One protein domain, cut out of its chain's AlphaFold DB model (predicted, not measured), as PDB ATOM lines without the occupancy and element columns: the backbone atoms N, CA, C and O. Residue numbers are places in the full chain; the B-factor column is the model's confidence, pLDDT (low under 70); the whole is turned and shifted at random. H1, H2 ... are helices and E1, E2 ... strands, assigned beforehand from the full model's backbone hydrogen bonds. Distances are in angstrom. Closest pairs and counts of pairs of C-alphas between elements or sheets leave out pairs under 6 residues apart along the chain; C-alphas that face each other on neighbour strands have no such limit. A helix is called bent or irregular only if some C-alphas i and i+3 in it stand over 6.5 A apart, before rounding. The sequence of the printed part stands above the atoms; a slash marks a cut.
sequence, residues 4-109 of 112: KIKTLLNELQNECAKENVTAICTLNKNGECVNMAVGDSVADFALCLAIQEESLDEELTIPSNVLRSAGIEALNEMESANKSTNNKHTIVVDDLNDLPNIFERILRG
ATOM      1  N   LYS A   4      94.607 -42.200  18.966       75.81
ATOM      2  CA  LYS A   4      94.930 -41.900  17.571       75.81
ATOM      3  C   LYS A   4      94.773 -40.418  17.207       75.81
ATOM      4  O   LYS A   4      95.595 -39.895  16.469       75.81
ATOM      5  N   ILE A   5      93.748 -39.735  17.717       70.88
ATOM      6  CA  ILE A   5      93.489 -38.317  17.412       70.88
ATOM      7  C   ILE A   5      94.534 -37.421  18.091       70.88
ATOM      8  O   ILE A   5      94.991 -36.460  17.477       70.88
ATOM      9  N   LYS A   6      94.980 -37.761  19.313       68.31
ATOM     10  CA  LYS A   6      96.054 -37.002  19.987       68.31
ATOM     11  C   LYS A   6      97.358 -37.102  19.215       68.31
ATOM     12  O   LYS A   6      98.032 -36.101  19.004       68.31
ATOM     13  N   THR A   7      97.697 -38.324  18.812       80.38
ATOM     14  CA  THR A   7      98.928 -38.603  18.080       80.38
ATOM     15  C   THR A   7      98.947 -37.856  16.752       80.38
ATOM     16  O   THR A   7      99.920 -37.166  16.481       80.38
ATOM     17  N   LEU A   8      97.840 -37.871  16.001       81.12
ATOM     18  CA  LEU A   8      97.727 -37.136  14.736       81.12
ATOM     19  C   LEU A   8      97.865 -35.615  14.905       81.12
ATOM     20  O   LEU A   8      98.508 -34.974  14.081       81.12
ATOM     21  N   LEU A   9      97.299 -35.030  15.968       78.19
ATOM     22  CA  LEU A   9      97.452 -33.594  16.242       78.19
ATOM     23  C   LEU A   9      98.905 -33.223  16.575       78.19
ATOM     24  O   LEU A   9      99.410 -32.220  16.076       78.19
ATOM     25  N   ASN A  10      99.588 -34.044  17.377       79.56
ATOM     26  CA  ASN A  10     100.995 -33.825  17.724       79.56
ATOM     27  C   ASN A  10     101.927 -34.017  16.518       79.56
ATOM     28  O   ASN A  10     102.908 -33.292  16.367       79.56
ATOM     29  N   GLU A  11     101.641 -34.995  15.659       84.19
ATOM     30  CA  GLU A  11     102.372 -35.205  14.408       84.19
ATOM     31  C   GLU A  11     102.190 -34.012  13.469       84.19
ATOM     32  O   GLU A  11     103.179 -33.458  12.999       84.19
ATOM     33  N   LEU A  12     100.952 -33.544  13.286       83.00
ATOM     34  CA  LEU A  12     100.647 -32.382  12.453       83.00
ATOM     35  C   LEU A  12     101.386 -31.126  12.926       83.00
ATOM     36  O   LEU A  12     102.006 -30.443  12.118       83.00
ATOM     37  N   GLN A  13     101.380 -30.853  14.235       79.81
ATOM     38  CA  GLN A  13     102.131 -29.732  14.802       79.81
ATOM     39  C   GLN A  13     103.625 -29.810  14.452       79.81
ATOM     40  O   GLN A  13     104.227 -28.809  14.061       79.81
ATOM     41  N   ASN A  14     104.229 -30.989  14.617       81.81
ATOM     42  CA  ASN A  14     105.657 -31.182  14.392       81.81
ATOM     43  C   ASN A  14     106.036 -31.073  12.910       81.81
ATOM     44  O   ASN A  14     107.117 -30.574  12.610       81.81
ATOM     45  N   GLU A  15     105.177 -31.516  11.992       82.81
ATOM     46  CA  GLU A  15     105.423 -31.379  10.552       82.81
ATOM     47  C   GLU A  15     105.238 -29.930  10.078       82.81
ATOM     48  O   GLU A  15     106.117 -29.411   9.391       82.81
ATOM     49  N   CYS A  16     104.199 -29.218  10.539       84.19
ATOM     50  CA  CYS A  16     104.031 -27.789  10.237       84.19
ATOM     51  C   CYS A  16     105.257 -26.961  10.660       84.19
ATOM     52  O   CYS A  16     105.711 -26.099   9.910       84.19
ATOM     53  N   ALA A  17     105.841 -27.272  11.824       77.88
ATOM     54  CA  ALA A  17     107.048 -26.610  12.316       77.88
ATOM     55  C   ALA A  17     108.306 -26.913  11.479       77.88
ATOM     56  O   ALA A  17     109.177 -26.058  11.355       77.88
ATOM     57  N   LYS A  18     108.434 -28.120  10.913       83.81
ATOM     58  CA  LYS A  18     109.588 -28.494  10.072       83.81
ATOM     59  C   LYS A  18     109.532 -27.855   8.691       83.81
ATOM     60  O   LYS A  18     110.576 -27.567   8.111       83.81
ATOM     61  N   GLU A  19     108.327 -27.671   8.168       81.44
ATOM     62  CA  GLU A  19     108.099 -27.188   6.808       81.44
ATOM     63  C   GLU A  19     107.871 -25.667   6.732       81.44
ATOM     64  O   GLU A  19     107.648 -25.145   5.642       81.44
ATOM     65  N   ASN A  20     107.970 -24.944   7.860       71.44
ATOM     66  CA  ASN A  20     107.656 -23.510   7.982       71.44
ATOM     67  C   ASN A  20     106.257 -23.167   7.441       71.44
ATOM     68  O   ASN A  20     106.054 -22.159   6.761       71.44
ATOM     69  N   VAL A  21     105.289 -24.036   7.724       78.88
ATOM     70  CA  VAL A  21     103.896 -23.861   7.313       78.88
ATOM     71  C   VAL A  21     103.119 -23.248   8.468       78.88
ATOM     72  O   VAL A  21     103.096 -23.818   9.555       78.88
ATOM     73  N   THR A  22     102.449 -22.122   8.215       74.88
ATOM     74  CA  THR A  22     101.651 -21.416   9.222       74.88
ATOM     75  C   THR A  22     100.373 -22.171   9.590       74.88
ATOM     76  O   THR A  22      99.559 -22.495   8.730       74.88
ATOM     77  N   ALA A  23     100.159 -22.410  10.882       71.69
ATOM     78  CA  ALA A  23      98.975 -23.059  11.438       71.69
ATOM     79  C   ALA A  23      98.224 -22.106  12.376       71.69
ATOM     80  O   ALA A  23      98.868 -21.317  13.049       71.69
ATOM     81  N   ILE A  24      96.894 -22.195  12.469       66.94
ATOM     82  CA  ILE A  24      96.069 -21.712  13.595       66.94
ATOM     83  C   ILE A  24      94.983 -22.764  13.812       66.94
ATOM     84  O   ILE A  24      94.347 -23.206  12.858       66.94
ATOM     85  N   CYS A  25      94.725 -23.157  15.048       71.69
ATOM     86  CA  CYS A  25      93.638 -24.056  15.406       71.69
ATOM     87  C   CYS A  25      93.002 -23.595  16.710       71.69
ATOM     88  O   CYS A  25      93.664 -22.852  17.425       71.69
ATOM     89  N   THR A  26      91.786 -24.077  16.981       64.81
ATOM     90  CA  THR A  26      91.044 -24.150  18.254       64.81
ATOM     91  C   THR A  26      90.116 -25.355  18.131       64.81
ATOM     92  O   THR A  26      89.508 -25.557  17.084       64.81
ATOM     93  N   LEU A  27      89.934 -26.143  19.174       67.50
ATOM     94  CA  LEU A  27      89.045 -27.299  19.197       67.50
ATOM     95  C   LEU A  27      88.149 -27.261  20.444       67.50
ATOM     96  O   LEU A  27      88.124 -26.311  21.222       67.50
ATOM     97  N   ASN A  28      87.301 -28.275  20.536       53.72
ATOM     98  CA  ASN A  28      85.939 -28.158  21.040       53.72
ATOM     99  C   ASN A  28      85.740 -28.657  22.487       53.72
ATOM    100  O   ASN A  28      86.677 -28.925  23.223       53.72
ATOM    101  N   LYS A  29      84.471 -28.819  22.893       53.50
ATOM    102  CA  LYS A  29      84.027 -29.156  24.261       53.50
ATOM    103  C   LYS A  29      84.330 -30.578  24.773       53.50
ATOM    104  O   LYS A  29      83.802 -30.943  25.814       53.50
ATOM    105  N   ASN A  30      85.140 -31.371  24.075       56.69
ATOM    106  CA  ASN A  30      85.738 -32.630  24.561       56.69
ATOM    107  C   ASN A  30      87.141 -32.883  23.949       56.69
ATOM    108  O   ASN A  30      87.861 -33.769  24.415       56.69
ATOM    109  N   GLY A  31      87.527 -32.126  22.915       51.47
ATOM    110  CA  GLY A  31      88.567 -31.096  23.043       51.47
ATOM    111  C   GLY A  31      89.967 -31.543  23.445       51.47
ATOM    112  O   GLY A  31      90.410 -31.214  24.532       51.47
ATOM    113  N   GLU A  32      90.763 -32.256  22.654       52.81
ATOM    114  CA  GLU A  32      91.051 -31.908  21.256       52.81
ATOM    115  C   GLU A  32      91.515 -30.428  21.206       52.81
ATOM    116  O   GLU A  32      90.892 -29.556  21.802       52.81
ATOM    117  N   CYS A  33      92.692 -30.157  20.626       54.47
ATOM    118  CA  CYS A  33      93.493 -28.926  20.813       54.47
ATOM    119  C   CYS A  33      92.762 -27.567  20.653       54.47
ATOM    120  O   CYS A  33      92.482 -27.117  19.549       54.47
ATOM    121  N   VAL A  34      92.533 -26.888  21.786       62.94
ATOM    122  CA  VAL A  34      91.775 -25.629  21.975       62.94
ATOM    123  C   VAL A  34      92.539 -24.361  21.586       62.94
ATOM    124  O   VAL A  34      91.944 -23.307  21.540       62.94
ATOM    125  N   ASN A  35      93.825 -24.401  21.266       55.50
ATOM    126  CA  ASN A  35      94.365 -23.460  20.289       55.50
ATOM    127  C   ASN A  35      95.773 -23.884  19.900       55.50
ATOM    128  O   ASN A  35      96.558 -24.243  20.776       55.50
ATOM    129  N   MET A  36      96.145 -23.772  18.633       64.50
ATOM    130  CA  MET A  36      97.546 -23.896  18.251       64.50
ATOM    131  C   MET A  36      97.846 -23.126  16.991       64.50
ATOM    132  O   MET A  36      97.259 -23.402  15.954       64.50
ATOM    133  N   ALA A  37      98.811 -22.219  17.084       65.00
ATOM    134  CA  ALA A  37      99.317 -21.493  15.945       65.00
ATOM    135  C   ALA A  37     100.823 -21.728  15.770       65.00
ATOM    136  O   ALA A  37     101.549 -21.640  16.757       65.00
ATOM    137  N   VAL A  38     101.303 -22.060  14.568       68.62
ATOM    138  CA  VAL A  38     102.741 -22.322  14.332       68.62
ATOM    139  C   VAL A  38     103.138 -21.849  12.941       68.62
ATOM    140  O   VAL A  38     102.659 -22.440  11.994       68.62
ATOM    141  N   GLY A  39     103.960 -20.803  12.828       63.38
ATOM    142  CA  GLY A  39     104.419 -20.161  11.584       63.38
ATOM    143  C   GLY A  39     104.997 -18.764  11.849       63.38
ATOM    144  O   GLY A  39     104.757 -18.194  12.916       63.38
ATOM    145  N   ASP A  40     105.764 -18.209  10.905       67.25
ATOM    146  CA  ASP A  40     106.832 -17.243  11.233       67.25
ATOM    147  C   ASP A  40     106.534 -15.762  10.902       67.25
ATOM    148  O   ASP A  40     107.371 -14.893  11.167       67.25
ATOM    149  N   SER A  41     105.354 -15.429  10.355       71.06
ATOM    150  CA  SER A  41     104.977 -14.038  10.049       71.06
ATOM    151  C   SER A  41     103.527 -13.684  10.401       71.06
ATOM    152  O   SER A  41     102.595 -14.469  10.235       71.06
ATOM    153  N   VAL A  42     103.323 -12.442  10.851       80.12
ATOM    154  CA  VAL A  42     101.993 -11.881  11.162       80.12
ATOM    155  C   VAL A  42     101.074 -11.876   9.934       80.12
ATOM    156  O   VAL A  42      99.862 -12.022  10.076       80.12
ATOM    157  N   ALA A  43     101.640 -11.727   8.732       81.31
ATOM    158  CA  ALA A  43     100.873 -11.692   7.491       81.31
ATOM    159  C   ALA A  43     100.213 -13.045   7.188       81.31
ATOM    160  O   ALA A  43      99.051 -13.079   6.788       81.31
ATOM    161  N   ASP A  44     100.915 -14.148   7.447       79.25
ATOM    162  CA  ASP A  44     100.387 -15.489   7.199       79.25
ATOM    163  C   ASP A  44      99.256 -15.825   8.172       79.25
ATOM    164  O   ASP A  44      98.217 -16.346   7.771       79.25
ATOM    165  N   PHE A  45      99.400 -15.436   9.443       83.56
ATOM    166  CA  PHE A  45      98.319 -15.574  10.417       83.56
ATOM    167  C   PHE A  45      97.096 -14.733  10.045       83.56
ATOM    168  O   PHE A  45      95.970 -15.218  10.140       83.56
ATOM    169  N   ALA A  46      97.300 -13.493   9.592       82.69
ATOM    170  CA  ALA A  46      96.207 -12.632   9.151       82.69
ATOM    171  C   ALA A  46      95.462 -13.232   7.949       82.69
ATOM    172  O   ALA A  46      94.232 -13.204   7.920       82.69
ATOM    173  N   LEU A  47      96.191 -13.823   6.997       81.75
ATOM    174  CA  LEU A  47      95.598 -14.509   5.853       81.75
ATOM    175  C   LEU A  47      94.781 -15.734   6.286       81.75
ATOM    176  O   LEU A  47      93.637 -15.879   5.866       81.75
ATOM    177  N   CYS A  48      95.325 -16.589   7.158       83.25
ATOM    178  CA  CYS A  48      94.599 -17.752   7.675       83.25
ATOM    179  C   CYS A  48      93.319 -17.358   8.424       83.25
ATOM    180  O   CYS A  48      92.285 -17.998   8.242       83.25
ATOM    181  N   LEU A  49      93.371 -16.301   9.239       86.31
ATOM    182  CA  LEU A  49      92.198 -15.796   9.953       86.31
ATOM    183  C   LEU A  49      91.145 -15.240   8.996       86.31
ATOM    184  O   LEU A  49      89.969 -15.520   9.188       86.31
ATOM    185  N   ALA A  50      91.556 -14.504   7.960       86.12
ATOM    186  CA  ALA A  50      90.634 -13.983   6.955       86.12
ATOM    187  C   ALA A  50      89.911 -15.113   6.202       86.12
ATOM    188  O   ALA A  50      88.701 -15.043   6.020       86.12
ATOM    189  N   ILE A  51      90.628 -16.183   5.840       85.38
ATOM    190  CA  ILE A  51      90.042 -17.368   5.188       85.38
ATOM    191  C   ILE A  51      89.041 -18.075   6.116       85.38
ATOM    192  O   ILE A  51      87.960 -18.473   5.681       85.38
ATOM    193  N   GLN A  52      89.385 -18.239   7.400       85.31
ATOM    194  CA  GLN A  52      88.467 -18.826   8.381       85.31
ATOM    195  C   GLN A  52      87.227 -17.952   8.580       85.31
ATOM    196  O   GLN A  52      86.126 -18.478   8.642       85.31
ATOM    197  N   GLU A  53      87.396 -16.634   8.657       88.69
ATOM    198  CA  GLU A  53      86.298 -15.675   8.787       88.69
ATOM    199  C   GLU A  53      85.333 -15.741   7.604       88.69
ATOM    200  O   GLU A  53      84.131 -15.874   7.814       88.69
ATOM    201  N   GLU A  54      85.863 -15.747   6.378       88.38
ATOM    202  CA  GLU A  54      85.069 -15.920   5.159       88.38
ATOM    203  C   GLU A  54      84.276 -17.234   5.197       88.38
ATOM    204  O   GLU A  54      83.072 -17.236   4.963       88.38
ATOM    205  N   SER A  55      84.924 -18.336   5.587       88.88
ATOM    206  CA  SER A  55      84.261 -19.643   5.693       88.88
ATOM    207  C   SER A  55      83.174 -19.665   6.776       88.88
ATOM    208  O   SER A  55      82.110 -20.247   6.579       88.88
ATOM    209  N   LEU A  56      83.410 -19.033   7.931       88.06
ATOM    210  CA  LEU A  56      82.413 -18.950   9.004       88.06
ATOM    211  C   LEU A  56      81.211 -18.085   8.608       88.06
ATOM    212  O   LEU A  56      80.090 -18.394   9.009       88.06
ATOM    213  N   ASP A  57      81.428 -17.020   7.838       91.31
ATOM    214  CA  ASP A  57      80.353 -16.149   7.353       91.31
ATOM    215  C   ASP A  57      79.401 -16.873   6.392       91.31
ATOM    216  O   ASP A  57      78.219 -16.534   6.342       91.31
ATOM    217  N   GLU A  58      79.875 -17.896   5.673       92.69
ATOM    218  CA  GLU A  58      79.016 -18.759   4.852       92.69
ATOM    219  C   GLU A  58      78.105 -19.669   5.695       92.69
ATOM    220  O   GLU A  58      76.978 -19.969   5.292       92.69
ATOM    221  N   GLU A  59      78.567 -20.120   6.867       91.69
ATOM    222  CA  GLU A  59      77.830 -21.059   7.727       91.69
ATOM    223  C   GLU A  59      76.890 -20.368   8.728       91.69
ATOM    224  O   GLU A  59      75.882 -20.942   9.155       91.69
ATOM    225  N   LEU A  60      77.219 -19.145   9.145       88.06
ATOM    226  CA  LEU A  60      76.516 -18.441  10.210       88.06
ATOM    227  C   LEU A  60      75.415 -17.520   9.678       88.06
ATOM    228  O   LEU A  60      75.543 -16.834   8.674       88.06
ATOM    229  N   THR A  61      74.311 -17.429  10.423       92.25
ATOM    230  CA  THR A  61      73.230 -16.471  10.115       92.25
ATOM    231  C   THR A  61      73.610 -15.024  10.450       92.25
ATOM    232  O   THR A  61      73.011 -14.086   9.926       92.25
ATOM    233  N   ILE A  62      74.574 -14.833  11.352       92.06
ATOM    234  CA  ILE A  62      75.089 -13.526  11.762       92.06
ATOM    235  C   ILE A  62      76.556 -13.463  11.333       92.06
ATOM    236  O   ILE A  62      77.286 -14.396  11.675       92.06
ATOM    237  N   PRO A  63      76.997 -12.377  10.670       91.88
ATOM    238  CA  PRO A  63      78.397 -12.193  10.314       91.88
ATOM    239  C   PRO A  63      79.324 -12.388  11.518       91.88
ATOM    240  O   PRO A  63      79.106 -11.837  12.606       91.88
ATOM    241  N   SER A  64      80.363 -13.186  11.330       91.38
ATOM    242  CA  SER A  64      81.327 -13.570  12.353       91.38
ATOM    243  C   SER A  64      82.073 -12.363  12.923       91.38
ATOM    244  O   SER A  64      82.381 -12.358  14.115       91.38
ATOM    245  N   ASN A  65      82.263 -11.289  12.149       90.56
ATOM    246  CA  ASN A  65      82.803 -10.026  12.656       90.56
ATOM    247  C   ASN A  65      81.895  -9.375  13.719       90.56
ATOM    248  O   ASN A  65      82.400  -8.877  14.725       90.56
ATOM    249  N   VAL A  66      80.569  -9.426  13.549       93.12
ATOM    250  CA  VAL A  66      79.591  -8.920  14.525       93.12
ATOM    251  C   VAL A  66      79.615  -9.781  15.784       93.12
ATOM    252  O   VAL A  66      79.666  -9.246  16.893       93.12
ATOM    253  N   LEU A  67      79.640 -11.109  15.629       92.06
ATOM    254  CA  LEU A  67      79.767 -12.028  16.766       92.06
ATOM    255  C   LEU A  67      81.081 -11.811  17.524       92.06
ATOM    256  O   LEU A  67      81.090 -11.814  18.754       92.06
ATOM    257  N   ARG A  68      82.181 -11.572  16.803       89.62
ATOM    258  CA  ARG A  68      83.486 -11.259  17.386       89.62
ATOM    259  C   ARG A  68      83.435  -9.962  18.186       89.62
ATOM    260  O   ARG A  68      83.903  -9.951  19.320       89.62
ATOM    261  N   SER A  69      82.851  -8.895  17.638       91.44
ATOM    262  CA  SER A  69      82.684  -7.625  18.355       91.44
ATOM    263  C   SER A  69      81.868  -7.791  19.638       91.44
ATOM    264  O   SER A  69      82.311  -7.333  20.689       91.44
ATOM    265  N   ALA A  70      80.743  -8.508  19.581       92.44
ATOM    266  CA  ALA A  70      79.926  -8.793  20.760       92.44
ATOM    267  C   ALA A  70      80.681  -9.640  21.803       92.44
ATOM    268  O   ALA A  70      80.595  -9.382  23.002       92.44
ATOM    269  N   GLY A  71      81.466 -10.626  21.359       91.06
ATOM    270  CA  GLY A  71      82.320 -11.426  22.239       91.06
ATOM    271  C   GLY A  71      83.419 -10.605  22.921       91.06
ATOM    272  O   GLY A  71      83.668 -10.795  24.110       91.06
ATOM    273  N   ILE A  72      84.047  -9.670  22.199       90.50
ATOM    274  CA  ILE A  72      85.045  -8.737  22.753       90.50
ATOM    275  C   ILE A  72      84.406  -7.819  23.799       90.50
ATOM    276  O   ILE A  72      84.985  -7.611  24.863       90.50
ATOM    277  N   GLU A  73      83.216  -7.283  23.522       92.81
ATOM    278  CA  GLU A  73      82.475  -6.448  24.470       92.81
ATOM    279  C   GLU A  73      82.149  -7.222  25.754       92.81
ATOM    280  O   GLU A  73      82.511  -6.776  26.842       92.81
ATOM    281  N   ALA A  74      81.608  -8.438  25.631       92.38
ATOM    282  CA  ALA A  74      81.331  -9.305  26.774       92.38
ATOM    283  C   ALA A  74      82.596  -9.647  27.587       92.38
ATOM    284  O   ALA A  74      82.557  -9.665  28.819       92.38
ATOM    285  N   LEU A  75      83.735  -9.889  26.925       86.69
ATOM    286  CA  LEU A  75      85.012 -10.129  27.607       86.69
ATOM    287  C   LEU A  75      85.464  -8.893  28.403       86.69
ATOM    288  O   LEU A  75      85.817  -9.013  29.578       86.69
ATOM    289  N   ASN A  76      85.397  -7.706  27.797       88.19
ATOM    290  CA  ASN A  76      85.762  -6.446  28.447       88.19
ATOM    291  C   ASN A  76      84.861  -6.131  29.655       88.19
ATOM    292  O   ASN A  76      85.339  -5.631  30.680       88.19
ATOM    293  N   GLU A  77      83.564  -6.434  29.562       86.56
ATOM    294  CA  GLU A  77      82.623  -6.308  30.677       86.56
ATOM    295  C   GLU A  77      82.986  -7.247  31.834       86.56
ATOM    296  O   GLU A  77      83.028  -6.811  32.989       86.56
ATOM    297  N   MET A  78      83.327  -8.509  31.544       81.94
ATOM    298  CA  MET A  78      83.785  -9.467  32.560       81.94
ATOM    299  C   MET A  78      85.071  -9.000  33.255       81.94
ATOM    300  O   MET A  78      85.189  -9.090  34.481       81.94
ATOM    301  N   GLU A  79      86.034  -8.464  32.505       79.75
ATOM    302  CA  GLU A  79      87.270  -7.912  33.070       79.75
ATOM    303  C   GLU A  79      87.019  -6.664  33.932       79.75
ATOM    304  O   GLU A  79      87.660  -6.478  34.970       79.75
ATOM    305  N   SER A  80      86.058  -5.826  33.541       73.62
ATOM    306  CA  SER A  80      85.677  -4.618  34.280       73.62
ATOM    307  C   SER A  80      84.918  -4.943  35.572       73.62
ATOM    308  O   SER A  80      85.199  -4.355  36.619       73.62
ATOM    309  N   ALA A  81      84.027  -5.940  35.548       63.12
ATOM    310  CA  ALA A  81      83.326  -6.428  36.735       63.12
ATOM    311  C   ALA A  81      84.294  -7.030  37.772       63.12
ATOM    312  O   ALA A  81      84.194  -6.717  38.963       63.12
ATOM    313  N   ASN A  82      85.286  -7.807  37.317       56.41
ATOM    314  CA  ASN A  82      86.341  -8.387  38.160       56.41
ATOM    315  C   ASN A  82      87.311  -7.348  38.750       56.41
ATOM    316  O   ASN A  82      87.971  -7.621  39.753       56.41
ATOM    317  N   LYS A  83      87.408  -6.146  38.169       52.62
ATOM    318  CA  LYS A  83      88.149  -5.030  38.778       52.62
ATOM    319  C   LYS A  83      87.373  -4.363  39.917       52.62
ATOM    320  O   LYS A  83      88.003  -3.911  40.869       52.62
ATOM    321  N   SER A  84      86.036  -4.347  39.876       51.66
ATOM    322  CA  SER A  84      85.215  -3.731  40.937       51.66
ATOM    323  C   SER A  84      85.133  -4.563  42.228       51.66
ATOM    324  O   SER A  84      84.933  -4.013  43.308       51.66
ATOM    325  N   THR A  85      85.369  -5.879  42.161       48.25
ATOM    326  CA  THR A  85      85.368  -6.778  43.335       48.25
ATOM    327  C   THR A  85      86.645  -6.703  44.181       48.25
ATOM    328  O   THR A  85      86.686  -7.272  45.273       48.25
ATOM    329  N   ASN A  86      87.669  -5.963  43.739       47.62
ATOM    330  CA  ASN A  86      88.875  -5.687  44.531       47.62
ATOM    331  C   ASN A  86      88.738  -4.491  45.489       47.62
ATOM    332  O   ASN A  86      89.693  -4.184  46.205       47.62
ATOM    333  N   ASN A  87      87.562  -3.866  45.591       51.56
ATOM    334  CA  ASN A  87      87.268  -2.941  46.684       51.56
ATOM    335  C   ASN A  87      87.015  -3.732  47.981       51.56
ATOM    336  O   ASN A  87      85.889  -3.888  48.450       51.56
ATOM    337  N   LYS A  88      88.083  -4.265  48.589       54.03
ATOM    338  CA  LYS A  88      88.037  -4.736  49.978       54.03
ATOM    339  C   LYS A  88      87.826  -3.520  50.880       54.03
ATOM    340  O   LYS A  88      88.786  -2.874  51.288       54.03
ATOM    341  N   HIS A  89      86.575  -3.206  51.194       61.59
ATOM    342  CA  HIS A  89      86.263  -2.222  52.222       61.59
ATOM    343  C   HIS A  89      86.654  -2.797  53.586       61.59
ATOM    344  O   HIS A  89      86.013  -3.708  54.105       61.59
ATOM    345  N   THR A  90      87.737  -2.287  54.167       65.69
ATOM    346  CA  THR A  90      88.037  -2.508  55.583       65.69
ATOM    347  C   THR A  90      87.238  -1.493  56.391       65.69
ATOM    348  O   THR A  90      87.510  -0.298  56.325       65.69
ATOM    349  N   ILE A  91      86.238  -1.966  57.134       69.75
ATOM    350  CA  ILE A  91      85.483  -1.139  58.078       69.75
ATOM    351  C   ILE A  91      86.155  -1.280  59.442       69.75
ATOM    352  O   ILE A  91      86.176  -2.368  60.015       69.75
ATOM    353  N   VAL A  92      86.742  -0.190  59.933       75.00
ATOM    354  CA  VAL A  92      87.300  -0.110  61.288       75.00
ATOM    355  C   VAL A  92      86.168   0.278  62.235       75.00
ATOM    356  O   VAL A  92      85.432   1.220  61.949       75.00
ATOM    357  N   VAL A  93      85.999  -0.479  63.322       78.62
ATOM    358  CA  VAL A  93      84.945  -0.268  64.323       78.62
ATOM    359  C   VAL A  93      85.608   0.080  65.649       78.62
ATOM    360  O   VAL A  93      86.264  -0.777  66.242       78.62
ATOM    361  N   ASP A  94      85.432   1.322  66.092       78.25
ATOM    362  CA  ASP A  94      85.976   1.812  67.362       78.25
ATOM    363  C   ASP A  94      85.017   1.539  68.543       78.25
ATOM    364  O   ASP A  94      85.473   1.335  69.670       78.25
ATOM    365  N   ASP A  95      83.702   1.463  68.286       82.62
ATOM    366  CA  ASP A  95      82.653   1.111  69.256       82.62
ATOM    367  C   ASP A  95      81.682   0.069  68.664       82.62
ATOM    368  O   ASP A  95      81.153   0.212  67.562       82.62
ATOM    369  N   LEU A  96      81.402  -0.997  69.418       82.94
ATOM    370  CA  LEU A  96      80.465  -2.053  69.022       82.94
ATOM    371  C   LEU A  96      79.023  -1.550  68.858       82.94
ATOM    372  O   LEU A  96      78.239  -2.180  68.144       82.94
ATOM    373  N   ASN A  97      78.670  -0.420  69.474       89.75
ATOM    374  CA  ASN A  97      77.361   0.209  69.300       89.75
ATOM    375  C   ASN A  97      77.150   0.785  67.888       89.75
ATOM    376  O   ASN A  97      76.004   1.034  67.514       89.75
ATOM    377  N   ASP A  98      78.209   0.941  67.086       81.81
ATOM    378  CA  ASP A  98      78.117   1.444  65.709       81.81
ATOM    379  C   ASP A  98      77.736   0.355  64.695       81.81
ATOM    380  O   ASP A  98      77.328   0.657  63.569       81.81
ATOM    381  N   LEU A  99      77.815  -0.921  65.090       85.56
ATOM    382  CA  LEU A  99      77.524  -2.062  64.222       85.56
ATOM    383  C   LEU A  99      76.133  -1.999  63.565       85.56
ATOM    384  O   LEU A  99      76.069  -2.204  62.352       85.56
ATOM    385  N   PRO A 100      75.026  -1.677  64.271       87.88
ATOM    386  CA  PRO A 100      73.704  -1.595  63.649       87.88
ATOM    387  C   PRO A 100      73.648  -0.577  62.500       87.88
ATOM    388  O   PRO A 100      73.113  -0.875  61.436       87.88
ATOM    389  N   ASN A 101      74.269   0.592  62.677       82.56
ATOM    390  CA  ASN A 101      74.316   1.648  61.663       82.56
ATOM    391  C   ASN A 101      75.208   1.246  60.474       82.56
ATOM    392  O   ASN A 101      74.847   1.432  59.312       82.56
ATOM    393  N   ILE A 102      76.352   0.615  60.751       83.12
ATOM    394  CA  ILE A 102      77.237   0.070  59.715       83.12
ATOM    395  C   ILE A 102      76.491  -0.957  58.851       83.12
ATOM    396  O   ILE A 102      76.563  -0.883  57.623       83.12
ATOM    397  N   PHE A 103      75.727  -1.869  59.462       85.12
ATOM    398  CA  PHE A 103      74.924  -2.845  58.722       85.12
ATOM    399  C   PHE A 103      73.823  -2.187  57.883       85.12
ATOM    400  O   PHE A 103      73.629  -2.584  56.735       85.12
ATOM    401  N   GLU A 104      73.146  -1.153  58.395       85.69
ATOM    402  CA  GLU A 104      72.158  -0.398  57.610       85.69
ATOM    403  C   GLU A 104      72.772   0.258  56.366       85.69
ATOM    404  O   GLU A 104      72.195   0.186  55.280       85.69
ATOM    405  N   ARG A 105      73.962   0.852  56.496       79.75
ATOM    406  CA  ARG A 105      74.682   1.491  55.381       79.75
ATOM    407  C   ARG A 105      75.174   0.481  54.344       79.75
ATOM    408  O   ARG A 105      75.110   0.751  53.145       79.75
ATOM    409  N   ILE A 106      75.595  -0.712  54.783       81.50
ATOM    410  CA  ILE A 106      75.922  -1.833  53.883       81.50
ATOM    411  C   ILE A 106      74.679  -2.261  53.095       81.50
ATOM    412  O   ILE A 106      74.750  -2.397  51.876       81.50
ATOM    413  N   LEU A 107      73.533  -2.426  53.764       80.38
ATOM    414  CA  LEU A 107      72.278  -2.828  53.120       80.38
ATOM    415  C   LEU A 107      71.760  -1.783  52.121       80.38
ATOM    416  O   LEU A 107      71.172  -2.151  51.106       80.38
ATOM    417  N   ARG A 108      72.004  -0.491  52.377       81.69
ATOM    418  CA  ARG A 108      71.692   0.607  51.442       81.69
ATOM    419  C   ARG A 108      72.659   0.696  50.259       81.69
ATOM    420  O   ARG A 108      72.312   1.294  49.244       81.69
ATOM    421  N   GLY A 109      73.823   0.050  50.350       72.94
ATOM    422  CA  GLY A 109      74.844   0.073  49.307       72.94
ATOM    423  C   GLY A 109      75.692   1.343  49.311       72.94
ATOM    424  O   GLY A 109      76.255   1.684  48.275       72.94
TER     425      GLY A 109
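What this domain is: This is residues 4 to 109 of the 112 residues of an uncharacterized protein of Enterococcus thailandicus (UniProt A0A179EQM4). Picture a small head with a long arm: in the head the two-stranded hairpin E1 E2 sits between H1 and H2, and from the far end of H2 the long helix H3 sticks out with residues 66 to 84. An extended link carries the arm onward from H3, and H4 folds back at its far end. The printed part has 106 residues, with the order H1 E1 E2 H2 H3 H4, one antiparallel sheet E1 - E2, and the class mostly helix. It is extended, with a radius of gyration of the C-alphas of 24.7 A and spans of 74 by 33 by 28 A.

Where its parts are: Find C-alpha 4 at (94.930, -41.900, 17.571); from there H1 runs 21.2 A to residue 18. Next come E1, residues 23 to 25, and E2, residues 36 to 38. H2 covers residues 42 to 59, 26.1 A. H3 runs from residue 64, C-alpha at (81.327, -13.570, 12.353), 30.5 A to residue 84. H4, residues 96 to 108, ends with C-alpha 108 at (71.692, 0.607, 51.442); it is irregular, but only just: C-alphas 97 and 100 are 7.0 A apart.

How they stand to each other: In the hairpin E1 and E2, look for N 23 and O 38, 2.7 A apart. The closest C-alphas of H1 and E2, Ala 17 and Val 38, are 6.4 A apart; those of E1 and H2, Ile 24 and Phe 45, 7.3 A. H1 and H2 are apart. H2, with residues 53 to 57 alone, touches residues 64 to 65 of H3, closest at the C-alphas of Asp 57 and Ser 64, 5.7 A; their lines are only just about perpendicular, at 70.4 degrees. H3 and H4 are apart. Every O i to N i+4 pair is within hydrogen-bond range in H1 and H3, against 13 of 14 in H2 and 7 of 9 in H4.

The domain as a whole: The C-alphas farthest apart, Glu 19 and Asn 97, are 74.8 A apart. The printed part has no cut, and the link from H3 to H4 is long. Expect pLDDT under 70 at residues 6, 24, 26 to 40 and 81 to 91.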